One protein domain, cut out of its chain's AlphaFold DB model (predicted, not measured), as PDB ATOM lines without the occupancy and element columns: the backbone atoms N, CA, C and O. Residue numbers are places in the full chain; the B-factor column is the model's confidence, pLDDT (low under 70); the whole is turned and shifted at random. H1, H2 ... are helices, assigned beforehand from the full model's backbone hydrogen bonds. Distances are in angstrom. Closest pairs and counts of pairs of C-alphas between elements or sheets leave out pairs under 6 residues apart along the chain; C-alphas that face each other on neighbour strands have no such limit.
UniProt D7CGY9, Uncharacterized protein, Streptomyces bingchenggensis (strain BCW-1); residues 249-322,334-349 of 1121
ATOM      1  N   GLU A 249      -1.615 -11.135  25.839       94.56
ATOM      2  CA  GLU A 249      -2.600 -10.549  24.923       94.56
ATOM      3  C   GLU A 249      -2.673 -11.303  23.586       94.56
ATOM      4  O   GLU A 249      -3.777 -11.493  23.062       94.56
ATOM      5  N   GLN A 250      -1.541 -11.796  23.064       94.81
ATOM      6  CA  GLN A 250      -1.523 -12.629  21.858       94.81
ATOM      7  C   GLN A 250      -2.212 -13.977  22.101       94.81
ATOM      8  O   GLN A 250      -3.133 -14.321  21.355       94.81
ATOM      9  N   VAL A 251      -1.843 -14.702  23.169       95.75
ATOM     10  CA  VAL A 251      -2.472 -15.994  23.502       95.75
ATOM     11  C   VAL A 251      -3.958 -15.814  23.814       95.75
ATOM     12  O   VAL A 251      -4.787 -16.532  23.262       95.75
ATOM     13  N   ALA A 252      -4.339 -14.806  24.606       94.44
ATOM     14  CA  ALA A 252      -5.738 -14.504  24.918       94.44
ATOM     15  C   ALA A 252      -6.587 -14.160  23.677       94.44
ATOM     16  O   ALA A 252      -7.822 -14.192  23.753       94.44
ATOM     17  N   GLY A 253      -5.954 -13.821  22.548       91.12
ATOM     18  CA  GLY A 253      -6.581 -13.600  21.247       91.12
ATOM     19  C   GLY A 253      -6.833 -14.873  20.427       91.12
ATOM     20  O   GLY A 253      -7.839 -14.928  19.716       91.12
ATOM     21  N   ALA A 254      -6.034 -15.929  20.597       92.88
ATOM     22  CA  ALA A 254      -6.028 -17.107  19.721       92.88
ATOM     23  C   ALA A 254      -7.383 -17.867  19.624       92.88
ATOM     24  O   ALA A 254      -8.222 -17.801  20.532       92.88
ATOM     25  N   PRO A 255      -7.654 -18.601  18.525       92.00
ATOM     26  CA  PRO A 255      -8.839 -19.440  18.338       92.00
ATOM     27  C   PRO A 255      -9.141 -20.407  19.495       92.00
ATOM     28  O   PRO A 255      -8.252 -21.052  20.040       92.00
ATOM     29  N   ARG A 256     -10.433 -20.606  19.812       92.38
ATOM     30  CA  ARG A 256     -10.891 -21.492  20.911       92.38
ATOM     31  C   ARG A 256     -10.292 -22.911  20.858       92.38
ATOM     32  O   ARG A 256      -9.966 -23.460  21.904       92.38
ATOM     33  N   ARG A 257     -10.090 -23.472  19.656       93.81
ATOM     34  CA  ARG A 257      -9.468 -24.798  19.457       93.81
ATOM     35  C   ARG A 257      -8.005 -24.870  19.922       93.81
ATOM     36  O   ARG A 257      -7.596 -25.895  20.442       93.81
ATOM     37  N   MET A 258      -7.250 -23.779  19.788       94.94
ATOM     38  CA  MET A 258      -5.857 -23.682  20.241       94.94
ATOM     39  C   MET A 258      -5.786 -23.501  21.760       94.94
ATOM     40  O   MET A 258      -5.041 -24.206  22.429       94.94
ATOM     41  N   LEU A 259      -6.645 -22.644  22.329       95.06
ATOM     42  CA  LEU A 259      -6.756 -22.465  23.788       95.06
ATOM     43  C   LEU A 259      -7.115 -23.771  24.523       95.06
ATOM     44  O   LEU A 259      -6.712 -23.984  25.667       95.06
ATOM     45  N   ALA A 260      -7.881 -24.649  23.868       93.44
ATOM     46  CA  ALA A 260      -8.236 -25.960  24.398       93.44
ATOM     47  C   ALA A 260      -7.039 -26.927  24.486       93.44
ATOM     48  O   ALA A 260      -7.037 -27.773  25.373       93.44
ATOM     49  N   ALA A 261      -6.034 -26.786  23.614       96.19
ATOM     50  CA  ALA A 261      -4.867 -27.670  23.561       96.19
ATOM     51  C   ALA A 261      -3.741 -27.285  24.540       96.19
ATOM     52  O   ALA A 261      -2.922 -28.133  24.881       96.19
ATOM     53  N   VAL A 262      -3.692 -26.037  25.026       97.12
ATOM     54  CA  VAL A 262      -2.638 -25.606  25.967       97.12
ATOM     55  C   VAL A 262      -2.723 -26.402  27.287       97.12
ATOM     56  O   VAL A 262      -3.817 -26.504  27.856       97.12
ATOM     57  N   PRO A 263      -1.614 -26.939  27.832       96.56
ATOM     58  CA  PRO A 263      -1.629 -27.640  29.115       96.56
ATOM     59  C   PRO A 263      -2.108 -26.759  30.279       96.56
ATOM     60  O   PRO A 263      -1.834 -25.558  30.331       96.56
ATOM     61  N   LEU A 264      -2.794 -27.364  31.256       95.00
ATOM     62  CA  LEU A 264      -3.252 -26.650  32.456       95.00
ATOM     63  C   LEU A 264      -2.080 -26.097  33.284       95.00
ATOM     64  O   LEU A 264      -2.207 -25.030  33.874       95.00
ATOM     65  N   SER A 265      -0.940 -26.793  33.308       95.75
ATOM     66  CA  SER A 265       0.283 -26.338  33.983       95.75
ATOM     67  C   SER A 265       0.742 -24.969  33.478       95.75
ATOM     68  O   SER A 265       0.987 -24.083  34.289       95.75
ATOM     69  N   VAL A 266       0.757 -24.763  32.158       96.38
ATOM     70  CA  VAL A 266       1.164 -23.496  31.523       96.38
ATOM     71  C   VAL A 266       0.142 -22.385  31.784       96.38
ATOM     72  O   VAL A 266       0.512 -21.261  32.109       96.38
ATOM     73  N   LEU A 267      -1.158 -22.704  31.717       95.38
ATOM     74  CA  LEU A 267      -2.238 -21.784  32.114       95.38
ATOM     75  C   LEU A 267      -2.114 -21.343  33.578       95.38
ATOM     76  O   LEU A 267      -2.346 -20.178  33.899       95.38
ATOM     77  N   ARG A 268      -1.776 -22.284  34.467       96.19
ATOM     78  CA  ARG A 268      -1.590 -22.048  35.899       96.19
ATOM     79  C   ARG A 268      -0.372 -21.177  36.157       96.19
ATOM     80  O   ARG A 268      -0.513 -20.203  36.885       96.19
ATOM     81  N   ASP A 269       0.776 -21.504  35.578       96.38
ATOM     82  CA  ASP A 269       1.994 -20.713  35.739       96.38
ATOM     83  C   ASP A 269       1.795 -19.272  35.247       96.38
ATOM     84  O   ASP A 269       1.862 -18.339  36.046       96.38
ATOM     85  N   ALA A 270       1.399 -19.078  33.985       95.81
ATOM     86  CA  ALA A 270       1.210 -17.741  33.421       95.81
ATOM     87  C   ALA A 270       0.212 -16.882  34.230       95.81
ATOM     88  O   ALA A 270       0.428 -15.681  34.429       95.81
ATOM     89  N   ALA A 271      -0.868 -17.485  34.745       95.88
ATOM     90  CA  ALA A 271      -1.840 -16.800  35.598       95.88
ATOM     91  C   ALA A 271      -1.298 -16.483  37.003       95.88
ATOM     92  O   ALA A 271      -1.452 -15.353  37.470       95.88
ATOM     93  N   LEU A 272      -0.662 -17.452  37.674       95.31
ATOM     94  CA  LEU A 272      -0.119 -17.274  39.025       95.31
ATOM     95  C   LEU A 272       1.059 -16.293  39.030       95.31
ATOM     96  O   LEU A 272       1.105 -15.391  39.861       95.31
ATOM     97  N   THR A 273       1.962 -16.391  38.058       96.44
ATOM     98  CA  THR A 273       3.081 -15.461  37.876       96.44
ATOM     99  C   THR A 273       2.588 -14.029  37.617       96.44
ATOM    100  O   THR A 273       3.143 -13.078  38.180       96.44
ATOM    101  N   THR A 274       1.483 -13.862  36.874       96.00
ATOM    102  CA  THR A 274       0.815 -12.560  36.677       96.00
ATOM    103  C   THR A 274       0.284 -11.959  37.983       96.00
ATOM    104  O   THR A 274       0.512 -10.777  38.234       96.00
ATOM    105  N   ILE A 275      -0.391 -12.738  38.838       95.44
ATOM    106  CA  ILE A 275      -0.906 -12.203  40.114       95.44
ATOM    107  C   ILE A 275       0.189 -12.055  41.185       95.44
ATOM    108  O   ILE A 275       0.108 -11.157  42.017       95.44
ATOM    109  N   HIS A 276       1.258 -12.854  41.163       94.81
ATOM    110  CA  HIS A 276       2.319 -12.764  42.174       94.81
ATOM    111  C   HIS A 276       3.371 -11.681  41.893       94.81
ATOM    112  O   HIS A 276       3.998 -11.182  42.830       94.81
ATOM    113  N   SER A 277       3.576 -11.279  40.635       95.06
ATOM    114  CA  SER A 277       4.574 -10.247  40.323       95.06
ATOM    115  C   SER A 277       4.065  -8.844  40.642       95.06
ATOM    116  O   SER A 277       2.924  -8.492  40.334       95.06
ATOM    117  N   ARG A 278       4.929  -8.022  41.244       93.31
ATOM    118  CA  ARG A 278       4.589  -6.668  41.718       93.31
ATOM    119  C   ARG A 278       4.471  -5.630  40.598       93.31
ATOM    120  O   ARG A 278       3.777  -4.636  40.783       93.31
ATOM    121  N   ASP A 279       5.133  -5.851  39.464       94.19
ATOM    122  CA  ASP A 279       5.115  -4.970  38.290       94.19
ATOM    123  C   ASP A 279       3.865  -5.147  37.413       94.19
ATOM    124  O   ASP A 279       3.562  -4.269  36.605       94.19
ATOM    125  N   SER A 280       3.095  -6.230  37.597       94.44
ATOM    126  CA  SER A 280       1.915  -6.476  36.770       94.44
ATOM    127  C   SER A 280       0.807  -5.440  36.961       94.44
ATOM    128  O   SER A 280       0.340  -5.178  38.073       94.44
ATOM    129  N   THR A 281       0.374  -4.861  35.839       93.69
ATOM    130  CA  THR A 281      -0.613  -3.781  35.746       93.69
ATOM    131  C   THR A 281      -2.035  -4.324  35.551       93.69
ATOM    132  O   THR A 281      -2.222  -5.490  35.182       93.69
ATOM    133  N   PRO A 282      -3.078  -3.478  35.697       94.00
ATOM    134  CA  PRO A 282      -4.455  -3.878  35.405       94.00
ATOM    135  C   PRO A 282      -4.676  -4.406  33.976       94.00
ATOM    136  O   PRO A 282      -5.627  -5.150  33.755       94.00
ATOM    137  N   ALA A 283      -3.826  -4.040  33.005       91.00
ATOM    138  CA  ALA A 283      -3.933  -4.522  31.628       91.00
ATOM    139  C   ALA A 283      -3.503  -5.995  31.497       91.00
ATOM    140  O   ALA A 283      -4.203  -6.785  30.866       91.00
ATOM    141  N   THR A 284      -2.418  -6.388  32.162       94.06
ATOM    142  CA  THR A 284      -1.901  -7.769  32.171       94.06
ATOM    143  C   THR A 284      -2.804  -8.703  32.961       94.06
ATOM    144  O   THR A 284      -3.141  -9.785  32.481       94.06
ATOM    145  N   VAL A 285      -3.321  -8.243  34.107       95.81
ATOM    146  CA  VAL A 285      -4.374  -8.956  34.850       95.81
ATOM    147  C   VAL A 285      -5.617  -9.157  33.966       95.81
ATOM    148  O   VAL A 285      -6.169 -10.255  33.920       95.81
ATOM    149  N   ALA A 286      -6.024  -8.152  33.178       93.81
ATOM    150  CA  ALA A 286      -7.139  -8.282  32.236       93.81
ATOM    151  C   ALA A 286      -6.839  -9.198  31.027       93.81
ATOM    152  O   ALA A 286      -7.761  -9.823  30.494       93.81
ATOM    153  N   ALA A 287      -5.580  -9.311  30.591       94.06
ATOM    154  CA  ALA A 287      -5.161 -10.262  29.561       94.06
ATOM    155  C   ALA A 287      -5.250 -11.711  30.075       94.06
ATOM    156  O   ALA A 287      -5.857 -12.560  29.413       94.06
ATOM    157  N   ALA A 288      -4.764 -11.968  31.295       96.56
ATOM    158  CA  ALA A 288      -4.920 -13.251  31.979       96.56
ATOM    159  C   ALA A 288      -6.403 -13.597  32.240       96.56
ATOM    160  O   ALA A 288      -6.830 -14.714  31.937       96.56
ATOM    161  N   GLU A 289      -7.224 -12.635  32.700       96.50
ATOM    162  CA  GLU A 289      -8.677 -12.823  32.881       96.50
ATOM    163  C   GLU A 289      -9.333 -13.253  31.558       96.50
ATOM    164  O   GLU A 289     -10.106 -14.212  31.517       96.50
ATOM    165  N   ARG A 290      -8.993 -12.574  30.451       95.88
ATOM    166  CA  ARG A 290      -9.527 -12.869  29.114       95.88
ATOM    167  C   ARG A 290      -9.146 -14.271  28.643       95.88
ATOM    168  O   ARG A 290     -10.007 -14.966  28.101       95.88
ATOM    169  N   TRP A 291      -7.896 -14.690  28.842       96.50
ATOM    170  CA  TRP A 291      -7.442 -16.027  28.460       96.50
ATOM    171  C   TRP A 291      -8.177 -17.111  29.256       96.50
ATOM    172  O   TRP A 291      -8.848 -17.956  28.659       96.50
ATOM    173  N   LEU A 292      -8.139 -17.043  30.590       97.50
ATOM    174  CA  LEU A 292      -8.779 -18.024  31.472       97.50
ATOM    175  C   LEU A 292     -10.292 -18.118  31.240       97.50
ATOM    176  O   LEU A 292     -10.833 -19.222  31.148       97.50
ATOM    177  N   ARG A 293     -10.975 -16.979  31.068       97.12
ATOM    178  CA  ARG A 293     -12.402 -16.914  30.721       97.12
ATOM    179  C   ARG A 293     -12.705 -17.656  29.423       97.12
ATOM    180  O   ARG A 293     -13.583 -18.515  29.401       97.12
ATOM    181  N   ARG A 294     -11.967 -17.358  28.348       96.69
ATOM    182  CA  ARG A 294     -12.174 -18.003  27.040       96.69
ATOM    183  C   ARG A 294     -11.877 -19.500  27.078       96.69
ATOM    184  O   ARG A 294     -12.586 -20.251  26.410       96.69
ATOM    185  N   THR A 295     -10.880 -19.928  27.850       96.69
ATOM    186  CA  THR A 295     -10.565 -21.350  28.049       96.69
ATOM    187  C   THR A 295     -11.662 -22.056  28.847       96.69
ATOM    188  O   THR A 295     -12.115 -23.112  28.417       96.69
ATOM    189  N   THR A 296     -12.166 -21.446  29.927       96.88
ATOM    190  CA  THR A 296     -13.266 -21.985  30.754       96.88
ATOM    191  C   THR A 296     -14.544 -22.169  29.936       96.88
ATOM    192  O   THR A 296     -15.083 -23.271  29.877       96.88
ATOM    193  N   GLU A 297     -14.987 -21.131  29.214       96.19
ATOM    194  CA  GLU A 297     -16.153 -21.216  28.318       96.19
ATOM    195  C   GLU A 297     -15.956 -22.260  27.205       96.19
ATOM    196  O   GLU A 297     -16.901 -22.931  26.799       96.19
ATOM    197  N   SER A 298     -14.727 -22.414  26.694       94.50
ATOM    198  CA  SER A 298     -14.411 -23.395  25.650       94.50
ATOM    199  C   SER A 298     -14.264 -24.828  26.172       94.50
ATOM    200  O   SER A 298     -14.364 -25.763  25.379       94.50
ATOM    201  N   ALA A 299     -13.986 -25.028  27.460       95.12
ATOM    202  CA  ALA A 299     -14.011 -26.338  28.103       95.12
ATOM    203  C   ALA A 299     -15.460 -26.752  28.393       95.12
ATOM    204  O   ALA A 299     -15.901 -27.791  27.903       95.12
ATOM    205  N   ALA A 300     -16.234 -25.865  29.027       94.94
ATOM    206  CA  ALA A 300     -17.664 -26.041  29.267       94.94
ATOM    207  C   ALA A 300     -18.441 -26.394  27.984       94.94
ATOM    208  O   ALA A 300     -19.116 -27.417  27.934       94.94
ATOM    209  N   ALA A 301     -18.263 -25.622  26.904       93.00
ATOM    210  CA  ALA A 301     -18.940 -25.863  25.624       93.00
ATOM    211  C   ALA A 301     -18.531 -27.169  24.904       93.00
ATOM    212  O   ALA A 301     -19.153 -27.530  23.908       93.00
ATOM    213  N   ARG A 302     -17.485 -27.867  25.371       92.50
ATOM    214  CA  ARG A 302     -17.072 -29.202  24.891       92.50
ATOM    215  C   ARG A 302     -17.471 -30.336  25.847       92.50
ATOM    216  O   ARG A 302     -17.149 -31.482  25.563       92.50
ATOM    217  N   GLY A 303     -18.124 -30.034  26.974       92.81
ATOM    218  CA  GLY A 303     -18.419 -31.007  28.034       92.81
ATOM    219  C   GLY A 303     -17.219 -31.376  28.919       92.81
ATOM    220  O   GLY A 303     -17.308 -32.311  29.708       92.81
ATOM    221  N   ASP A 304     -16.108 -30.644  28.811       94.06
ATOM    222  CA  ASP A 304     -14.862 -30.867  29.553       94.06
ATOM    223  C   ASP A 304     -14.959 -30.219  30.949       94.06
ATOM    224  O   ASP A 304     -14.452 -29.120  31.201       94.06
ATOM    225  N   ALA A 305     -15.733 -30.870  31.823       92.62
ATOM    226  CA  ALA A 305     -16.130 -30.364  33.137       92.62
ATOM    227  C   ALA A 305     -14.944 -30.145  34.089       92.62
ATOM    228  O   ALA A 305     -14.853 -29.094  34.724       92.62
ATOM    229  N   GLU A 306     -14.019 -31.107  34.158       92.88
ATOM    230  CA  GLU A 306     -12.856 -31.049  35.048       92.88
ATOM    231  C   GLU A 306     -11.966 -29.849  34.703       92.88
ATOM    232  O   GLU A 306     -11.673 -29.011  35.565       92.88
ATOM    233  N   ARG A 307     -11.612 -29.698  33.418       94.50
ATOM    234  CA  ARG A 307     -10.810 -28.569  32.945       94.50
ATOM    235  C   ARG A 307     -11.538 -27.246  33.149       94.50
ATOM    236  O   ARG A 307     -10.901 -26.275  33.551       94.50
ATOM    237  N   ALA A 308     -12.852 -27.193  32.909       95.50
ATOM    238  CA  ALA A 308     -13.648 -25.989  33.137       95.50
ATOM    239  C   ALA A 308     -13.617 -25.557  34.615       95.50
ATOM    240  O   ALA A 308     -13.388 -24.381  34.895       95.50
ATOM    241  N   ALA A 309     -13.763 -26.491  35.559       93.00
ATOM    242  CA  ALA A 309     -13.661 -26.208  36.991       93.00
ATOM    243  C   ALA A 309     -12.236 -25.784  37.402       93.00
ATOM    244  O   ALA A 309     -12.043 -24.829  38.158       93.00
ATOM    245  N   GLN A 310     -11.203 -26.442  36.869       93.81
ATOM    246  CA  GLN A 310      -9.803 -26.081  37.114       93.81
ATOM    247  C   GLN A 310      -9.460 -24.672  36.598       93.81
ATOM    248  O   GLN A 310      -8.850 -23.886  37.328       93.81
ATOM    249  N   THR A 311      -9.884 -24.301  35.384       95.69
ATOM    250  CA  THR A 311      -9.640 -22.950  34.853       95.69
ATOM    251  C   THR A 311     -10.535 -21.893  35.500       95.69
ATOM    252  O   THR A 311     -10.084 -20.760  35.668       95.69
ATOM    253  N   ALA A 312     -11.742 -22.249  35.955       95.06
ATOM    254  CA  ALA A 312     -12.579 -21.374  36.777       95.06
ATOM    255  C   ALA A 312     -11.915 -21.055  38.131       95.06
ATOM    256  O   ALA A 312     -11.889 -19.892  38.533       95.06
ATOM    257  N   ARG A 313     -11.292 -22.039  38.798       92.50
ATOM    258  CA  ARG A 313     -10.529 -21.825  40.047       92.50
ATOM    259  C   ARG A 313      -9.334 -20.881  39.883       92.50
ATOM    260  O   ARG A 313      -9.046 -20.105  40.795       92.50
ATOM    261  N   LEU A 314      -8.652 -20.916  38.736       94.38
ATOM    262  CA  LEU A 314      -7.614 -19.933  38.394       94.38
ATOM    263  C   LEU A 314      -8.228 -18.554  38.102       94.38
ATOM    264  O   LEU A 314      -7.734 -17.541  38.591       94.38
ATOM    265  N   LEU A 315      -9.341 -18.509  37.361       95.69
ATOM    266  CA  LEU A 315     -10.041 -17.265  37.037       95.69
ATOM    267  C   LEU A 315     -10.542 -16.542  38.295       95.69
ATOM    268  O   LEU A 315     -10.420 -15.325  38.363       95.69
ATOM    269  N   CYS A 316     -11.023 -17.268  39.310       93.56
ATOM    270  CA  CYS A 316     -11.425 -16.692  40.597       93.56
ATOM    271  C   CYS A 316     -10.277 -15.933  41.284       93.56
ATOM    272  O   CYS A 316     -10.511 -14.871  41.855       93.56
ATOM    273  N   GLN A 317      -9.039 -16.432  41.189       92.81
ATOM    274  CA  GLN A 317      -7.859 -15.772  41.767       92.81
ATOM    275  C   GLN A 317      -7.496 -14.496  40.996       92.81
ATOM    276  O   GLN A 317      -7.276 -13.456  41.607       92.81
ATOM    277  N   VAL A 318      -7.520 -14.540  39.659       94.56
ATOM    278  CA  VAL A 318      -7.260 -13.365  38.803       94.56
ATOM    279  C   VAL A 318      -8.351 -12.294  38.949       94.56
ATOM    280  O   VAL A 318      -8.057 -11.102  38.962       94.56
ATOM    281  N   VAL A 319      -9.613 -12.703  39.098       92.81
ATOM    282  CA  VAL A 319     -10.754 -11.807  39.354       92.81
ATOM    283  C   VAL A 319     -10.714 -11.217  40.771       92.81
ATOM    284  O   VAL A 319     -11.166 -10.091  40.970       92.81
ATOM    285  N   GLY A 320     -10.170 -11.956  41.742       88.38
ATOM    286  CA  GLY A 320      -9.965 -11.503  43.118       88.38
ATOM    287  C   GLY A 320      -8.768 -10.564  43.327       88.38
ATOM    288  O   GLY A 320      -8.649  -9.999  44.410       88.38
ATOM    289  N   ASP A 321      -7.899 -10.376  42.327       90.81
ATOM    290  CA  ASP A 321      -6.709  -9.524  42.446       90.81
ATOM    291  C   ASP A 321      -7.085  -8.036  42.641       90.81
ATOM    292  O   ASP A 321      -7.848  -7.485  41.842       90.81
ATOM    293  N   PRO A 322      -6.528  -7.326  43.642       87.88
ATOM    294  CA  PRO A 322      -6.908  -5.942  43.949       87.88
ATOM    295  C   PRO A 322      -6.548  -4.921  42.854       87.88
ATOM    296  O   PRO A 322      -7.050  -3.795  42.873       87.88
ATOM    297  N   ASP A 334     -24.330 -22.954  30.185       92.81
ATOM    298  CA  ASP A 334     -25.635 -23.522  30.518       92.81
ATOM    299  C   ASP A 334     -25.651 -23.991  31.987       92.81
ATOM    300  O   ASP A 334     -24.608 -24.077  32.647       92.81
ATOM    301  N   SER A 335     -26.842 -24.303  32.499       90.88
ATOM    302  CA  SER A 335     -27.068 -24.737  33.883       90.88
ATOM    303  C   SER A 335     -26.244 -25.969  34.274       90.88
ATOM    304  O   SER A 335     -25.741 -26.055  35.395       90.88
ATOM    305  N   ARG A 336     -26.050 -26.915  33.345       92.56
ATOM    306  CA  ARG A 336     -25.297 -28.152  33.593       92.56
ATOM    307  C   ARG A 336     -23.803 -27.866  33.725       92.56
ATOM    308  O   ARG A 336     -23.157 -28.406  34.618       92.56
ATOM    309  N   ALA A 337     -23.256 -27.012  32.864       93.69
ATOM    310  CA  ALA A 337     -21.869 -26.579  32.946       93.69
ATOM    311  C   ALA A 337     -21.601 -25.736  34.204       93.69
ATOM    312  O   ALA A 337     -20.551 -25.894  34.824       93.69
ATOM    313  N   ALA A 338     -22.547 -24.885  34.617       94.12
ATOM    314  CA  ALA A 338     -22.451 -24.135  35.869       94.12
ATOM    315  C   ALA A 338     -22.420 -25.068  37.097       94.12
ATOM    316  O   ALA A 338     -21.536 -24.927  37.943       94.12
ATOM    317  N   ALA A 339     -23.309 -26.067  37.150       92.31
ATOM    318  CA  ALA A 339     -23.325 -27.080  38.209       92.31
ATOM    319  C   ALA A 339     -22.041 -27.925  38.244       92.31
ATOM    320  O   ALA A 339     -21.478 -28.145  39.313       92.31
ATOM    321  N   ALA A 340     -21.527 -28.334  37.081       90.94
ATOM    322  CA  ALA A 340     -20.279 -29.088  36.988       90.94
ATOM    323  C   ALA A 340     -19.047 -28.271  37.430       90.94
ATOM    324  O   ALA A 340     -18.149 -28.808  38.075       90.94
ATOM    325  N   ILE A 341     -19.008 -26.965  37.127       93.44
ATOM    326  CA  ILE A 341     -17.950 -26.063  37.608       93.44
ATOM    327  C   ILE A 341     -18.026 -25.881  39.127       93.44
ATOM    328  O   ILE A 341     -16.978 -25.882  39.772       93.44
ATOM    329  N   TRP A 342     -19.229 -25.742  39.696       91.62
ATOM    330  CA  TRP A 342     -19.428 -25.673  41.147       91.62
ATOM    331  C   TRP A 342     -18.931 -26.953  41.837       91.62
ATOM    332  O   TRP A 342     -17.992 -26.884  42.629       91.62
ATOM    333  N   ALA A 343     -19.451 -28.118  41.436       88.50
ATOM    334  CA  ALA A 343     -19.072 -29.417  41.998       88.50
ATOM    335  C   ALA A 343     -17.570 -29.739  41.848       88.50
ATOM    336  O   ALA A 343     -16.977 -30.334  42.734       88.50
ATOM    337  N   GLY A 344     -16.922 -29.322  40.751       85.06
ATOM    338  CA  GLY A 344     -15.473 -29.498  40.560       85.06
ATOM    339  C   GLY A 344     -14.589 -28.440  41.243       85.06
ATOM    340  O   GLY A 344     -13.357 -28.498  41.128       85.06
ATOM    341  N   THR A 345     -15.187 -27.435  41.890       78.19
ATOM    342  CA  THR A 345     -14.477 -26.364  42.610       78.19
ATOM    343  C   THR A 345     -14.470 -26.587  44.121       78.19
ATOM    344  O   THR A 345     -13.483 -26.224  44.767       78.19
ATOM    345  N   ASP A 346     -15.523 -27.206  44.648       65.44
ATOM    346  CA  ASP A 346     -15.668 -27.616  46.043       65.44
ATOM    347  C   ASP A 346     -15.090 -29.038  46.250       65.44
ATOM    348  O   ASP A 346     -15.565 -29.980  45.615       65.44
ATOM    349  N   PRO A 347     -14.035 -29.223  47.071       50.44
ATOM    350  CA  PRO A 347     -13.446 -30.542  47.308       50.44
ATOM    351  C   PRO A 347     -14.355 -31.495  48.101       50.44
ATOM    352  O   PRO A 347     -14.131 -32.703  48.025       50.44
ATOM    353  N   ASP A 348     -15.372 -30.988  48.808       47.03
ATOM    354  CA  ASP A 348     -16.239 -31.792  49.680       47.03
ATOM    355  C   ASP A 348     -17.536 -32.255  48.977       47.03
ATOM    356  O   ASP A 348     -18.316 -33.027  49.533       47.03
ATOM    357  N   TYR A 349     -17.758 -31.862  47.713       44.91
ATOM    358  CA  TYR A 349     -18.989 -32.146  46.954       44.91
ATOM    359  C   TYR A 349     -19.057 -33.565  46.333       44.91
ATOM    360  O   TYR A 349     -19.888 -33.833  45.466       44.91
TER     361      TYR A 349
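This is residues 249 to 322 and 334 to 349 of the 1121 residues of an uncharacterized protein of Streptomyces bingchenggensis (strain BCW-1) (UniProt D7CGY9). Three long helices, H3, H4 and H5, stand side by side as an up-and-down bundle, their centres making a triangle. Two short helices, H1 and H2, pack on H4 away from H5, and H6 packs crosswise on H5 near the tight link from H4 to H5. The printed part has 90 residues with six named helices, H1 to H6 in order along the chain, and no named strand; the class is all helix. It is compact, with a radius of gyration of the C-alphas of 12.8 A, and rounded, spanning 38 by 31 by 21 A.

Begin at H1, residues 249 to 253, and look across to H4, residues 282 to 300: they touch, and the closest C-alphas are those of Ala 252 and Trp 291, 4.2 A apart. Next comes H2, residues 256 to 261, which touches H4 at residues 291 to 299 alone, about perpendicular at 86 degrees, closest at the C-alphas of Leu 259 and Thr 295, 5.8 A apart. H3, residues 264 to 276, forms a helical hairpin with H4, a shallow tilt of 26 degrees, opposite ways; the C-alphas of Ala 271 and Ala 288 are closest, at 5.9 A. H4 is the hub, touching four helices. It forms a second helical hairpin with H5, residues 305 to 320, at a shallow tilt of 19 degrees, opposite ways, closest at the C-alphas of Thr 296 and Ala 308, 4.7 A apart. H3 and H5 touch and run the same way at a shallow tilt of 8 degrees, with the C-alphas of Ile 275 and Val 318 closest, at 6.6 A. H6, residues 335 to 343, touches H5 at residues 305 to 312 alone, about perpendicular at 74 degrees; the C-alphas of Ala 309 and Ile 341 are closest, at 4.3 A. H1 and H3 are apart, and so are H3 and H6. In H1, H3, H4 and H6 every O i to N i+4 pair is within hydrogen-bond range; in H2 it is 1 of 2, in H5 11 of 12.

Find C-alpha 249 at (-2.600, -10.549, 24.923), where H1 begins; H1 spans 6.2 A and H2 9.0 A. H3 runs 17.8 A. Find C-alpha 282 at (-4.455, -3.878, 35.405); from there H4, the longest helix, runs 26.5 A. H5 runs 22.2 A, and H6 runs 12.3 A to C-alpha 343 at (-19.072, -29.417, 41.998).

The two farthest C-alphas, those of Asp 279 and Arg 336, are 38.5 A apart. Residues 323 to 333 are not printed; C-alphas 322 and 334 are 29.0 A apart across this cut, in the link from H5 to H6. The links printed whole are tight. The model's mean pLDDT over the printed part is 92.1, and residues 346 to 349 are under 70.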